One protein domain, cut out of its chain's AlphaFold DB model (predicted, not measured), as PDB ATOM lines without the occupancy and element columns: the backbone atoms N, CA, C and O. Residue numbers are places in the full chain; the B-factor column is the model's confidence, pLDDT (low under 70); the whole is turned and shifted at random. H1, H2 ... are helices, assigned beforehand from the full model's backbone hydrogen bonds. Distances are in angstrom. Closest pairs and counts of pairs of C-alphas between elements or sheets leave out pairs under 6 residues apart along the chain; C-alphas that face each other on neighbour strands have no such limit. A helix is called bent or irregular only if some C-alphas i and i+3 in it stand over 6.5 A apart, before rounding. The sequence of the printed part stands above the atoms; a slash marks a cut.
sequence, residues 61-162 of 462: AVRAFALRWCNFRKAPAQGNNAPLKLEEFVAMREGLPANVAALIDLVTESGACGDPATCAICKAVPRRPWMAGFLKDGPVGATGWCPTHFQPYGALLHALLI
ATOM      1  N   ALA A  61     159.765  89.479  80.543       87.94
ATOM      2  CA  ALA A  61     158.845  88.771  81.436       87.94
ATOM      3  C   ALA A  61     157.590  88.260  80.705       87.94
ATOM      4  O   ALA A  61     157.242  87.089  80.824       87.94
ATOM      5  N   VAL A  62     156.964  89.104  79.875       90.19
ATOM      6  CA  VAL A  62     155.783  88.734  79.074       90.19
ATOM      7  C   VAL A  62     156.139  87.631  78.079       90.19
ATOM      8  O   VAL A  62     155.426  86.634  77.977       90.19
ATOM      9  N   ARG A  63     157.286  87.753  77.395       88.00
ATOM     10  CA  ARG A  63     157.796  86.707  76.493       88.00
ATOM     11  C   ARG A  63     158.006  85.382  77.233       88.00
ATOM     12  O   ARG A  63     157.648  84.330  76.706       88.00
ATOM     13  N   ALA A  64     158.578  85.420  78.436       88.00
ATOM     14  CA  ALA A  64     158.816  84.231  79.247       88.00
ATOM     15  C   ALA A  64     157.505  83.565  79.695       88.00
ATOM     16  O   ALA A  64     157.391  82.340  79.605       88.00
ATOM     17  N   PHE A  65     156.503  84.346  80.112       91.94
ATOM     18  CA  PHE A  65     155.179  83.818  80.442       91.94
ATOM     19  C   PHE A  65     154.491  83.204  79.222       91.94
ATOM     20  O   PHE A  65     154.011  82.078  79.313       91.94
ATOM     21  N   ALA A  66     154.542  83.862  78.062       90.38
ATOM     22  CA  ALA A  66     153.963  83.334  76.827       90.38
ATOM     23  C   ALA A  66     154.625  82.015  76.389       90.38
ATOM     24  O   ALA A  66     153.933  81.061  76.032       90.38
ATOM     25  N   LEU A  67     155.955  81.901  76.497       86.25
ATOM     26  CA  LEU A  67     156.672  80.644  76.241       86.25
ATOM     27  C   LEU A  67     156.293  79.535  77.239       86.25
ATOM     28  O   LEU A  67     156.123  78.384  76.825       86.25
ATOM     29  N   ARG A  68     156.134  79.871  78.529       88.88
ATOM     30  CA  ARG A  68     155.663  78.939  79.571       88.88
ATOM     31  C   ARG A  68     154.239  78.466  79.304       88.88
ATOM     32  O   ARG A  68     153.992  77.266  79.374       88.88
ATOM     33  N   TRP A  69     153.337  79.374  78.938       90.31
ATOM     34  CA  TRP A  69     151.957  79.045  78.591       90.31
ATOM     35  C   TRP A  69     151.893  78.081  77.400       90.31
ATOM     36  O   TRP A  69     151.190  77.078  77.463       90.31
ATOM     37  N   CYS A  70     152.698  78.304  76.356       85.56
ATOM     38  CA  CYS A  70     152.772  77.396  75.204       85.56
ATOM     39  C   CYS A  70     153.265  75.980  75.573       85.56
ATOM     40  O   CYS A  70     152.886  75.002  74.928       85.56
ATOM     41  N   ASN A  71     154.154  75.868  76.572       79.94
ATOM     42  CA  ASN A  71     154.731  74.615  77.081       79.94
ATOM     43  C   ASN A  71     155.306  73.685  75.982       79.94
ATOM     44  O   ASN A  71     155.142  72.462  75.987       79.94
ATOM     45  N   PHE A  72     155.987  74.272  74.989       71.44
ATOM     46  CA  PHE A  72     156.489  73.545  73.813       71.44
ATOM     47  C   PHE A  72     157.902  72.973  73.960       71.44
ATOM     48  O   PHE A  72     158.285  72.059  73.219       71.44
ATOM     49  N   ARG A  73     158.697  73.491  74.896       67.69
ATOM     50  CA  ARG A  73     160.079  73.060  75.138       67.69
ATOM     51  C   ARG A  73     160.382  73.102  76.623       67.69
ATOM     52  O   ARG A  73     159.855  73.950  77.332       67.69
ATOM     53  N   LYS A  74     161.260  72.197  77.066       66.69
ATOM     54  CA  LYS A  74     161.809  72.249  78.418       66.69
ATOM     55  C   LYS A  74     162.584  73.556  78.544       66.69
ATOM     56  O   LYS A  74     163.485  73.809  77.742       66.69
ATOM     57  N   ALA A  75     162.230  74.364  79.535       65.12
ATOM     58  CA  ALA A  75     163.000  75.543  79.876       65.12
ATOM     59  C   ALA A  75     164.476  75.154  80.149       65.12
ATOM     60  O   ALA A  75     164.728  74.049  80.648       65.12
ATOM     61  N   PRO A  76     165.456  76.016  79.810       59.50
ATOM     62  CA  PRO A  76     166.867  75.805  80.151       59.50
ATOM     63  C   PRO A  76     167.061  75.560  81.657       59.50
ATOM     64  O   PRO A  76     166.145  75.794  82.436       59.50
ATOM     65  N   ALA A  77     168.251  75.135  82.094       49.19
ATOM     66  CA  ALA A  77     168.513  74.747  83.491       49.19
ATOM     67  C   ALA A  77     168.121  75.797  84.561       49.19
ATOM     68  O   ALA A  77     167.882  75.427  85.704       49.19
ATOM     69  N   GLN A  78     168.015  77.079  84.190       52.84
ATOM     70  CA  GLN A  78     167.596  78.191  85.058       52.84
ATOM     71  C   GLN A  78     166.123  78.622  84.872       52.84
ATOM     72  O   GLN A  78     165.682  79.594  85.475       52.84
ATOM     73  N   GLY A  79     165.359  77.956  84.004       63.72
ATOM     74  CA  GLY A  79     163.993  78.333  83.646       63.72
ATOM     75  C   GLY A  79     162.919  77.443  84.277       63.72
ATOM     76  O   GLY A  79     163.146  76.277  84.595       63.72
ATOM     77  N   ASN A  80     161.714  77.996  84.425       77.88
ATOM     78  CA  ASN A  80     160.579  77.339  85.071       77.88
ATOM     79  C   ASN A  80     159.612  76.734  84.035       77.88
ATOM     80  O   ASN A  80     159.209  77.423  83.103       77.88
ATOM     81  N   ASN A  81     159.215  75.466  84.215       80.69
ATOM     82  CA  ASN A  81     158.183  74.798  83.401       80.69
ATOM     83  C   ASN A  81     156.830  74.686  84.123       80.69
ATOM     84  O   ASN A  81     155.905  74.089  83.579       80.69
ATOM     85  N   ALA A  82     156.717  75.216  85.342       88.44
ATOM     86  CA  ALA A  82     155.473  75.215  86.092       88.44
ATOM     87  C   ALA A  82     154.378  75.989  85.340       88.44
ATOM     88  O   ALA A  82     154.694  76.981  84.656       88.44
ATOM     89  N   PRO A  83     153.109  75.566  85.486       89.75
ATOM     90  CA  PRO A  83     151.978  76.322  84.970       89.75
ATOM     91  C   PRO A  83     151.998  77.753  85.501       89.75
ATOM     92  O   PRO A  83     152.560  78.032  86.565       89.75
ATOM     93  N   LEU A  84     151.446  78.671  84.714       92.12
ATOM     94  CA  LEU A  84     151.289  80.052  85.139       92.12
ATOM     95  C   LEU A  84     150.334  80.132  86.332       92.12
ATOM     96  O   LEU A  84     149.330  79.420  86.395       92.12
ATOM     97  N   LYS A  85     150.643  81.034  87.262       92.75
ATOM     98  CA  LYS A  85     149.664  81.523  88.237       92.75
ATOM     99  C   LYS A  85     148.671  82.460  87.549       92.75
ATOM    100  O   LYS A  85     148.952  82.981  86.468       92.75
ATOM    101  N   LEU A  86     147.529  82.707  88.186       92.06
ATOM    102  CA  LEU A  86     146.489  83.572  87.628       92.06
ATOM    103  C   LEU A  86     147.024  84.981  87.328       92.06
ATOM    104  O   LEU A  86     146.780  85.522  86.255       92.06
ATOM    105  N   GLU A  87     147.824  85.535  88.231       94.38
ATOM    106  CA  GLU A  87     148.408  86.870  88.101       94.38
ATOM    107  C   GLU A  87     149.448  86.915  86.971       94.38
ATOM    108  O   GLU A  87     149.508  87.880  86.212       94.38
ATOM    109  N   GLU A  88     150.237  85.842  86.812       94.81
ATOM    110  CA  GLU A  88     151.190  85.704  85.702       94.81
ATOM    111  C   GLU A  88     150.458  85.619  84.354       94.81
ATOM    112  O   GLU A  88     150.918  86.191  83.366       94.81
ATOM    113  N   PHE A  89     149.315  84.928  84.307       94.56
ATOM    114  CA  PHE A  89     148.482  84.830  83.110       94.56
ATOM    115  C   PHE A  89     147.872  86.182  82.725       94.56
ATOM    116  O   PHE A  89     147.944  86.567  81.559       94.56
ATOM    117  N   VAL A  90     147.332  86.933  83.691       95.06
ATOM    118  CA  VAL A  90     146.794  88.284  83.452       95.06
ATOM    119  C   VAL A  90     147.898  89.217  82.948       95.06
ATOM    120  O   VAL A  90     147.750  89.824  81.888       95.06
ATOM    121  N   ALA A  91     149.052  89.244  83.623       94.44
ATOM    122  CA  ALA A  91     150.188  90.071  83.220       94.44
ATOM    123  C   ALA A  91     150.747  89.693  81.835       94.44
ATOM    124  O   ALA A  91     151.209  90.557  81.084       94.44
ATOM    125  N   MET A  92     150.722  88.403  81.486       95.38
ATOM    126  CA  MET A  92     151.050  87.934  80.144       95.38
ATOM    127  C   MET A  92     150.055  88.488  79.127       95.38
ATOM    128  O   MET A  92     150.479  89.106  78.156       95.38
ATOM    129  N   ARG A  93     148.752  88.281  79.351       94.31
ATOM    130  CA  ARG A  93     147.678  88.688  78.439       94.31
ATOM    131  C   ARG A  93     147.702  90.191  78.162       94.31
ATOM    132  O   ARG A  93     147.701  90.582  77.002       94.31
ATOM    133  N   GLU A  94     147.789  91.018  79.201       93.62
ATOM    134  CA  GLU A  94     147.836  92.485  79.085       93.62
ATOM    135  C   GLU A  94     149.105  92.992  78.389       93.62
ATOM    136  O   GLU A  94     149.115  94.062  77.788       93.62
ATOM    137  N   GLY A  95     150.196  92.230  78.476       90.00
ATOM    138  CA  GLY A  95     151.455  92.565  77.826       90.00
ATOM    139  C   GLY A  95     151.556  92.121  76.364       90.00
ATOM    140  O   GLY A  95     152.551  92.459  75.720       90.00
ATOM    141  N   LEU A  96     150.604  91.331  75.857       89.62
ATOM    142  CA  LEU A  96     150.608  90.831  74.483       89.62
ATOM    143  C   LEU A  96     149.917  91.821  73.526       89.62
ATOM    144  O   LEU A  96     148.944  92.472  73.903       89.62
ATOM    145  N   PRO A  97     150.358  91.898  72.259       84.19
ATOM    146  CA  PRO A  97     149.640  92.608  71.203       84.19
ATOM    147  C   PRO A  97     148.194  92.114  71.074       84.19
ATOM    148  O   PRO A  97     147.943  90.916  71.208       84.19
ATOM    149  N   ALA A  98     147.249  93.011  70.781       80.00
ATOM    150  CA  ALA A  98     145.809  92.722  70.822       80.00
ATOM    151  C   ALA A  98     145.392  91.514  69.962       80.00
ATOM    152  O   ALA A  98     144.629  90.658  70.396       80.00
ATOM    153  N   ASN A  99     145.956  91.398  68.762       78.81
ATOM    154  CA  ASN A  99     145.790  90.268  67.843       78.81
ATOM    155  C   ASN A  99     146.325  88.933  68.400       78.81
ATOM    156  O   ASN A  99     145.814  87.872  68.048       78.81
ATOM    157  N   VAL A 100     147.336  88.964  69.269       87.44
ATOM    158  CA  VAL A 100     147.881  87.778  69.947       87.44
ATOM    159  C   VAL A 100     147.105  87.472  71.230       87.44
ATOM    160  O   VAL A 100     146.827  86.306  71.498       87.44
ATOM    161  N   ALA A 101     146.701  88.492  71.989       89.19
ATOM    162  CA  ALA A 101     145.823  88.338  73.148       89.19
ATOM    163  C   ALA A 101     144.473  87.722  72.745       89.19
ATOM    164  O   ALA A 101     144.027  86.770  73.374       89.19
ATOM    165  N   ALA A 102     143.900  88.146  71.615       86.88
ATOM    166  CA  ALA A 102     142.666  87.586  71.066       86.88
ATOM    167  C   ALA A 102     142.763  86.077  70.746       86.88
ATOM    168  O   ALA A 102     141.775  85.354  70.850       86.88
ATOM    169  N   LEU A 103     143.953  85.575  70.388       91.38
ATOM    170  CA  LEU A 103     144.197  84.135  70.246       91.38
ATOM    171  C   LEU A 103     144.153  83.425  71.605       91.38
ATOM    172  O   LEU A 103     143.600  82.331  71.691       91.38
ATOM    173  N   ILE A 104     144.730  84.023  72.652       92.06
ATOM    174  CA  ILE A 104     144.687  83.473  74.015       92.06
ATOM    175  C   ILE A 104     143.242  83.429  74.525       92.06
ATOM    176  O   ILE A 104     142.814  82.407  75.063       92.06
ATOM    177  N   ASP A 105     142.490  84.503  74.305       91.38
ATOM    178  CA  ASP A 105     141.088  84.624  74.713       91.38
ATOM    179  C   ASP A 105     140.239  83.560  74.032       91.38
ATOM    180  O   ASP A 105     139.608  82.755  74.708       91.38
ATOM    181  N   LEU A 106     140.354  83.432  72.705       90.69
ATOM    182  CA  LEU A 106     139.661  82.389  71.953       90.69
ATOM    183  C   LEU A 106     139.932  80.991  72.526       90.69
ATOM    184  O   LEU A 106     139.009  80.197  72.690       90.69
ATOM    185  N   VAL A 107     141.193  80.675  72.831       89.81
ATOM    186  CA  VAL A 107     141.584  79.362  73.365       89.81
ATOM    187  C   VAL A 107     141.042  79.124  74.774       89.81
ATOM    188  O   VAL A 107     140.669  77.998  75.100       89.81
ATOM    189  N   THR A 108     141.018  80.153  75.618       87.50
ATOM    190  CA  THR A 108     140.582  80.026  77.015       87.50
ATOM    191  C   THR A 108     139.063  80.024  77.158       87.50
ATOM    192  O   THR A 108     138.533  79.228  77.932       87.50
ATOM    193  N   GLU A 109     138.354  80.825  76.363       87.94
ATOM    194  CA  GLU A 109     136.889  80.896  76.331       87.94
ATOM    195  C   GLU A 109     136.252  79.667  75.672       87.94
ATOM    196  O   GLU A 109     135.156  79.261  76.052       87.94
ATOM    197  N   SER A 110     136.956  79.012  74.739       83.06
ATOM    198  CA  SER A 110     136.468  77.787  74.082       83.06
ATOM    199  C   SER A 110     136.368  76.572  75.022       83.06
ATOM    200  O   SER A 110     135.860  75.524  74.619       83.06
ATOM    201  N   GLY A 111     136.830  76.690  76.272       74.12
ATOM    202  CA  GLY A 111     136.681  75.665  77.303       74.12
ATOM    203  C   GLY A 111     137.561  74.426  77.106       74.12
ATOM    204  O   GLY A 111     138.448  74.368  76.258       74.12
ATOM    205  N   ALA A 112     137.361  73.409  77.944       76.62
ATOM    206  CA  ALA A 112     138.067  72.136  77.807       76.62
ATOM    207  C   ALA A 112     137.405  71.245  76.743       76.62
ATOM    208  O   ALA A 112     136.204  71.328  76.494       76.62
ATOM    209  N   CYS A 113     138.178  70.336  76.145       83.56
ATOM    210  CA  CYS A 113     137.606  69.306  75.279       83.56
ATOM    211  C   CYS A 113     136.642  68.425  76.085       83.56
ATOM    212  O   CYS A 113     137.019  67.927  77.144       83.56
ATOM    213  N   GLY A 114     135.426  68.226  75.565       81.19
ATOM    214  CA  GLY A 114     134.381  67.451  76.242       81.19
ATOM    215  C   GLY A 114     134.730  65.972  76.447       81.19
ATOM    216  O   GLY A 114     134.313  65.385  77.438       81.19
ATOM    217  N   ASP A 115     135.541  65.387  75.559       85.19
ATOM    218  CA  ASP A 115     136.094  64.040  75.733       85.19
ATOM    219  C   ASP A 115     137.549  63.962  75.221       85.19
ATOM    220  O   ASP A 115     137.820  63.570  74.076       85.19
ATOM    221  N   PRO A 116     138.531  64.325  76.068       81.00
ATOM    222  CA  PRO A 116     139.943  64.273  75.706       81.00
ATOM    223  C   PRO A 116     140.454  62.847  75.457       81.00
ATOM    224  O   PRO A 116     141.488  62.680  74.806       81.00
ATOM    225  N   ALA A 117     139.774  61.824  75.990       81.50
ATOM    226  CA  ALA A 117     140.206  60.434  75.901       81.50
ATOM    227  C   ALA A 117     139.910  59.827  74.527       81.50
ATOM    228  O   ALA A 117     140.645  58.942  74.085       81.50
ATOM    229  N   THR A 118     138.880  60.305  73.823       85.69
ATOM    230  CA  THR A 118     138.546  59.857  72.460       85.69
ATOM    231  C   THR A 118     138.971  60.851  71.379       85.69
ATOM    232  O   THR A 118     139.259  60.421  70.259       85.69
ATOM    233  N   CYS A 119     139.127  62.136  71.714       83.19
ATOM    234  CA  CYS A 119     139.504  63.190  70.774       83.19
ATOM    235  C   CYS A 119     140.852  62.929  70.074       83.19
ATOM    236  O   CYS A 119     141.909  62.849  70.708       83.19
ATOM    237  N   ALA A 120     140.834  62.876  68.738       80.00
ATOM    238  CA  ALA A 120     142.027  62.655  67.917       80.00
ATOM    239  C   ALA A 120     143.113  63.726  68.132       80.00
ATOM    240  O   ALA A 120     144.298  63.398  68.187       80.00
ATOM    241  N   ILE A 121     142.715  64.991  68.313       79.00
ATOM    242  CA  ILE A 121     143.645  66.107  68.544       79.00
ATOM    243  C   ILE A 121     144.317  65.950  69.907       79.00
ATOM    244  O   ILE A 121     145.541  65.995  69.992       79.00
ATOM    245  N   CYS A 122     143.541  65.677  70.960       81.50
ATOM    246  CA  CYS A 122     144.085  65.465  72.302       81.50
ATOM    247  C   CYS A 122     145.027  64.255  72.366       81.50
ATOM    248  O   CYS A 122     146.057  64.327  73.034       81.50
ATOM    249  N   LYS A 123     144.722  63.174  71.635       78.25
ATOM    250  CA  LYS A 123     145.593  61.990  71.516       78.25
ATOM    251  C   LYS A 123     146.908  62.273  70.796       78.25
ATOM    252  O   LYS A 123     147.914  61.644  71.113       78.25
ATOM    253  N   ALA A 124     146.901  63.185  69.827       68.19
ATOM    254  CA  ALA A 124     148.085  63.530  69.046       68.19
ATOM    255  C   ALA A 124     149.079  64.416  69.818       68.19
ATOM    256  O   ALA A 124     150.235  64.531  69.413       68.19
ATOM    257  N   VAL A 125     148.668  65.037  70.932       69.62
ATOM    258  CA  VAL A 125     149.562  65.896  71.716       69.62
ATOM    259  C   VAL A 125     150.553  65.054  72.531       69.62
ATOM    260  O   VAL A 125     150.140  64.272  73.392       69.62
ATOM    261  N   PRO A 126     151.874  65.234  72.333       64.69
ATOM    262  CA  PRO A 126     152.875  64.483  73.078       64.69
ATOM    263  C   PRO A 126     152.827  64.839  74.569       64.69
ATOM    264  O   PRO A 126     153.029  65.993  74.955       64.69
ATOM    265  N   ARG A 127     152.620  63.830  75.425       69.44
ATOM    266  CA  ARG A 127     152.755  63.979  76.881       69.44
ATOM    267  C   ARG A 127     154.229  64.104  77.248       69.44
ATOM    268  O   ARG A 127     155.034  63.227  76.941       69.44
ATOM    269  N   ARG A 128     154.593  65.202  77.909       75.25
ATOM    270  CA  ARG A 128     155.995  65.533  78.193       75.25
ATOM    271  C   ARG A 128     156.381  65.070  79.600       75.25
ATOM    272  O   ARG A 128     155.618  65.330  80.531       75.25
ATOM    273  N   PRO A 129     157.565  64.460  79.806       77.56
ATOM    274  CA  PRO A 129     157.936  63.890  81.104       77.56
ATOM    275  C   PRO A 129     157.883  64.881  82.276       77.56
ATOM    276  O   PRO A 129     157.476  64.516  83.372       77.56
ATOM    277  N   TRP A 130     158.237  66.152  82.053       78.06
ATOM    278  CA  TRP A 130     158.222  67.174  83.109       78.06
ATOM    279  C   TRP A 130     156.818  67.633  83.516       78.06
ATOM    280  O   TRP A 130     156.662  68.219  84.580       78.06
ATOM    281  N   MET A 131     155.793  67.364  82.702       79.62
ATOM    282  CA  MET A 131     154.405  67.679  83.055       79.62
ATOM    283  C   MET A 131     153.839  66.680  84.063       79.62
ATOM    284  O   MET A 131     152.916  67.016  84.798       79.62
ATOM    285  N   ALA A 132     154.401  65.466  84.119       80.75
ATOM    286  CA  ALA A 132     153.879  64.380  84.939       80.75
ATOM    287  C   ALA A 132     153.807  64.741  86.426       80.75
ATOM    288  O   ALA A 132     152.911  64.257  87.095       80.75
ATOM    289  N   GLY A 133     154.714  65.587  86.931       83.00
ATOM    290  CA  GLY A 133     154.689  66.055  88.320       83.00
ATOM    291  C   GLY A 133     153.517  66.984  88.638       83.00
ATOM    292  O   GLY A 133     152.962  66.884  89.722       83.00
ATOM    293  N   PHE A 134     153.111  67.833  87.691       82.88
ATOM    294  CA  PHE A 134     152.037  68.817  87.882       82.88
ATOM    295  C   PHE A 134     150.645  68.244  87.616       82.88
ATOM    296  O   PHE A 134     149.663  68.751  88.137       82.88
ATOM    297  N   LEU A 135     150.558  67.196  86.795       81.69
ATOM    298  CA  LEU A 135     149.294  66.540  86.459       81.69
ATOM    299  C   LEU A 135     148.881  65.462  87.474       81.69
ATOM    300  O   LEU A 135     147.824  64.857  87.302       81.69
ATOM    301  N   LYS A 136     149.701  65.183  88.503       80.56
ATOM    302  CA  LYS A 136     149.377  64.177  89.535       80.56
ATOM    303  C   LYS A 136     148.133  64.553  90.332       80.56
ATOM    304  O   LYS A 136     147.344  63.674  90.655       80.56
ATOM    305  N   ASP A 137     147.965  65.847  90.586       76.44
ATOM    306  CA  ASP A 137     146.903  66.386  91.437       76.44
ATOM    307  C   ASP A 137     145.645  66.771  90.636       76.44
ATOM    308  O   ASP A 137     144.696  67.323  91.186       76.44
ATOM    309  N   GLY A 138     145.622  66.474  89.331       75.31
ATOM    310  CA  GLY A 138     144.502  66.759  88.438       75.31
ATOM    311  C   GLY A 138     144.875  67.617  87.222       75.31
ATOM    312  O   GLY A 138     146.055  67.858  86.946       75.31
ATOM    313  N   PRO A 139     143.874  68.046  86.431       75.75
ATOM    314  CA  PRO A 139     144.102  68.901  85.276       75.75
ATOM    315  C   PRO A 139     144.560  70.300  85.704       75.75
ATOM    316  O   PRO A 139     144.052  70.883  86.660       75.75
ATOM    317  N   VAL A 140     145.491  70.872  84.943       80.94
ATOM    318  CA  VAL A 140     145.872  72.282  85.082       80.94
ATOM    319  C   VAL A 140     144.744  73.157  84.527       80.94
ATOM    320  O   VAL A 140     144.199  72.860  83.464       80.94
ATOM    321  N   GLY A 141     144.405  74.239  85.235       79.06
ATOM    322  CA  GLY A 141     143.406  75.208  84.775       79.06
ATOM    323  C   GLY A 141     143.778  75.865  83.438       79.06
ATOM    324  O   GLY A 141     144.951  75.919  83.065       79.06
ATOM    325  N   ALA A 142     142.786  76.411  82.727       74.12
ATOM    326  CA  ALA A 142     142.954  76.980  81.380       74.12
ATOM    327  C   ALA A 142     143.973  78.139  81.295       74.12
ATOM    328  O   ALA A 142     144.505  78.432  80.225       74.12
ATOM    329  N   THR A 143     144.271  78.780  82.426       85.62
ATOM    330  CA  THR A 143     145.245  79.872  82.542       85.62
ATOM    331  C   THR A 143     146.672  79.386  82.810       85.62
ATOM    332  O   THR A 143     147.622  80.133  82.593       85.62
ATOM    333  N   GLY A 144     146.856  78.131  83.240       86.06
ATOM    334  CA  GLY A 144     148.164  77.602  83.628       86.06
ATOM    335  C   GLY A 144     149.039  77.193  82.442       86.06
ATOM    336  O   GLY A 144     150.216  77.547  82.386       86.06
ATOM    337  N   TRP A 145     148.464  76.482  81.472       87.38
ATOM    338  CA  TRP A 145     149.093  76.123  80.196       87.38
ATOM    339  C   TRP A 145     148.067  76.212  79.068       87.38
ATOM    340  O   TRP A 145     146.863  76.189  79.314       87.38
ATOM    341  N   CYS A 146     148.547  76.230  77.824       87.12
ATOM    342  CA  CYS A 146     147.704  76.029  76.657       87.12
ATOM    343  C   CYS A 146     146.954  74.685  76.792       87.12
ATOM    344  O   CYS A 146     147.600  73.643  76.978       87.12
ATOM    345  N   PRO A 147     145.609  74.677  76.730       84.44
ATOM    346  CA  PRO A 147     144.832  73.449  76.826       84.44
ATOM    347  C   PRO A 147     145.215  72.455  75.729       84.44
ATOM    348  O   PRO A 147     145.423  72.828  74.576       84.44
ATOM    349  N   THR A 148     145.242  71.161  76.059       81.19
ATOM    350  CA  THR A 148     145.724  70.101  75.154       81.19
ATOM    351  C   THR A 148     145.015  70.103  73.799       81.19
ATOM    352  O   THR A 148     145.654  69.952  72.765       81.19
ATOM    353  N   HIS A 149     143.700  70.309  73.776       84.81
ATOM    354  CA  HIS A 149     142.931  70.366  72.529       84.81
ATOM    355  C   HIS A 149     143.350  71.525  71.611       84.81
ATOM    356  O   HIS A 149     143.297  71.419  70.390       84.81
ATOM    357  N   PHE A 150     143.835  72.611  72.208       87.50
ATOM    358  CA  PHE A 150     144.238  73.841  71.541       87.50
ATOM    359  C   PHE A 150     145.755  73.967  71.390       87.50
ATOM    360  O   PHE A 150     146.258  75.023  71.015       87.50
ATOM    361  N   GLN A 151     146.497  72.872  71.575       82.88
ATOM    362  CA  GLN A 151     147.947  72.860  71.420       82.88
ATOM    363  C   GLN A 151     148.467  73.382  70.061       82.88
ATOM    364  O   GLN A 151     149.562  73.955  70.059       82.88
ATOM    365  N   PRO A 152     147.740  73.279  68.923       84.25
ATOM    366  CA  PRO A 152     148.115  73.985  67.694       84.25
ATOM    367  C   PRO A 152     148.330  75.495  67.865       84.25
ATOM    368  O   PRO A 152     149.249  76.053  67.267       84.25
ATOM    369  N   TYR A 153     147.562  76.154  68.733       87.81
ATOM    370  CA  TYR A 153     147.728  77.576  69.036       87.81
ATOM    371  C   TYR A 153     148.947  77.862  69.894       87.81
ATOM    372  O   TYR A 153     149.685  78.803  69.608       87.81
ATOM    373  N   GLY A 154     149.203  77.022  70.899       84.12
ATOM    374  CA  GLY A 154     150.458  77.068  71.645       84.12
ATOM    375  C   GLY A 154     151.664  76.876  70.716       84.12
ATOM    376  O   GLY A 154     152.698  77.511  70.908       84.12
ATOM    377  N   ALA A 155     151.526  76.049  69.671       78.25
ATOM    378  CA  ALA A 155     152.577  75.813  68.680       78.25
ATOM    379  C   ALA A 155     152.841  77.066  67.851       78.25
ATOM    380  O   ALA A 155     153.995  77.461  67.682       78.25
ATOM    381  N   LEU A 156     151.761  77.697  67.379       82.19
ATOM    382  CA  LEU A 156     151.814  78.938  66.622       82.19
ATOM    383  C   LEU A 156     152.445  80.050  67.443       82.19
ATOM    384  O   LEU A 156     153.432  80.632  67.002       82.19
ATOM    385  N   LEU A 157     151.945  80.309  68.649       84.81
ATOM    386  CA  LEU A 157     152.493  81.361  69.495       84.81
ATOM    387  C   LEU A 157     153.965  81.097  69.832       84.81
ATOM    388  O   LEU A 157     154.797  81.990  69.685       84.81
ATOM    389  N   HIS A 158     154.327  79.863  70.192       80.94
ATOM    390  CA  HIS A 158     155.724  79.506  70.429       80.94
ATOM    391  C   HIS A 158     156.600  79.740  69.192       80.94
ATOM    392  O   HIS A 158     157.709  80.255  69.327       80.94
ATOM    393  N   ALA A 159     156.124  79.386  67.994       74.12
ATOM    394  CA  ALA A 159     156.843  79.658  66.756       74.12
ATOM    395  C   ALA A 159     157.063  81.163  66.585       74.12
ATOM    396  O   ALA A 159     158.206  81.580  66.438       74.12
ATOM    397  N   LEU A 160     156.006  81.968  66.704       75.56
ATOM    398  CA  LEU A 160     156.054  83.423  66.559       75.56
ATOM    399  C   LEU A 160     156.978  84.126  67.571       75.56
ATOM    400  O   LEU A 160     157.551  85.171  67.268       75.56
ATOM    401  N   LEU A 161     157.144  83.557  68.769       74.81
ATOM    402  CA  LEU A 161     158.020  84.089  69.818       74.81
ATOM    403  C   LEU A 161     159.508  83.784  69.590       74.81
ATOM    404  O   LEU A 161     160.356  84.393  70.253       74.81
ATOM    405  N   ILE A 162     159.845  82.856  68.690       65.19
ATOM    406  CA  ILE A 162     161.232  82.535  68.345       65.19
ATOM    407  C   ILE A 162     161.725  83.527  67.277       65.19
ATOM    408  O   ILE A 162     161.000  83.777  66.314       65.19
TER     409      ILE A 162
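This is residues 61 to 162 of the 462 residues of an uncharacterized protein of Klebsormidium nitens (UniProt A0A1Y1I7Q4). Four helices make a ring of neighbours, H5 to H1 to H2 to H3 and back to H5; short H4 packs on the beginning of H5, and long loops make much of the rest. The printed part has 102 residues, with five named helices in the order H1 to H5 and no named strand: all helix. It is compact, with a radius of gyration of the C-alphas of 13.0 A, and rounded, spanning 35 by 31 by 24 A.

Begin at the hub, H5, residues 148 to 161, which is irregular: C-alphas 149 and 152 are 8.0 A apart. H1, residues 61 to 70, touches H5, with closest C-alphas Cys 70 and Gly 154 at 4.3 A; they run opposite ways at a tilt of 37 degrees, only just steep. H3, residues 98 to 109, touches H5, closest at C-alphas Val 107 and Phe 150, 6.4 A, opposite ways at a shallow tilt of 15 degrees. H4, residues 120 to 124, touches residues 148 to 149 of H5 alone, closest at C-alphas Cys 122 and His 149, 5.0 A. H2, residues 86 to 95, touches H1, closest at C-alphas Val 62 and Met 92, 4.9 A, opposite ways at a steep tilt of 67 degrees. H2 and H3 form a helical hairpin and only just touch, with 3 pairs of C-alphas within 8 A, through residues 101 to 104 of H3 alone; the closest C-alphas, Arg 93 and Ala 101, are 5.6 A apart. H1 and H3 are apart. In H1, H2 and H4 every O i to N i+4 pair is within hydrogen-bond range; H3 has 7 of 8, H5 7 of 10.

Find C-alpha 148 at (145.724, 70.101, 75.154); from there H5 runs 19.4 A to C-alpha 161 at (158.020, 84.089, 69.818). H1 starts at C-alpha 61, (158.845, 88.771, 81.436), and is 14.3 A long; H2 is 14.2 A, H3 15.8 A and H4 6.2 A.

Look for the farthest C-alphas at Gln 78 and Thr 118, 36.6 A apart. The printed part has no cut; the links H1 to H2 and H4 to H5 are long. The pLDDT is under 70 at residues 73 to 79, 124 to 127 and 162.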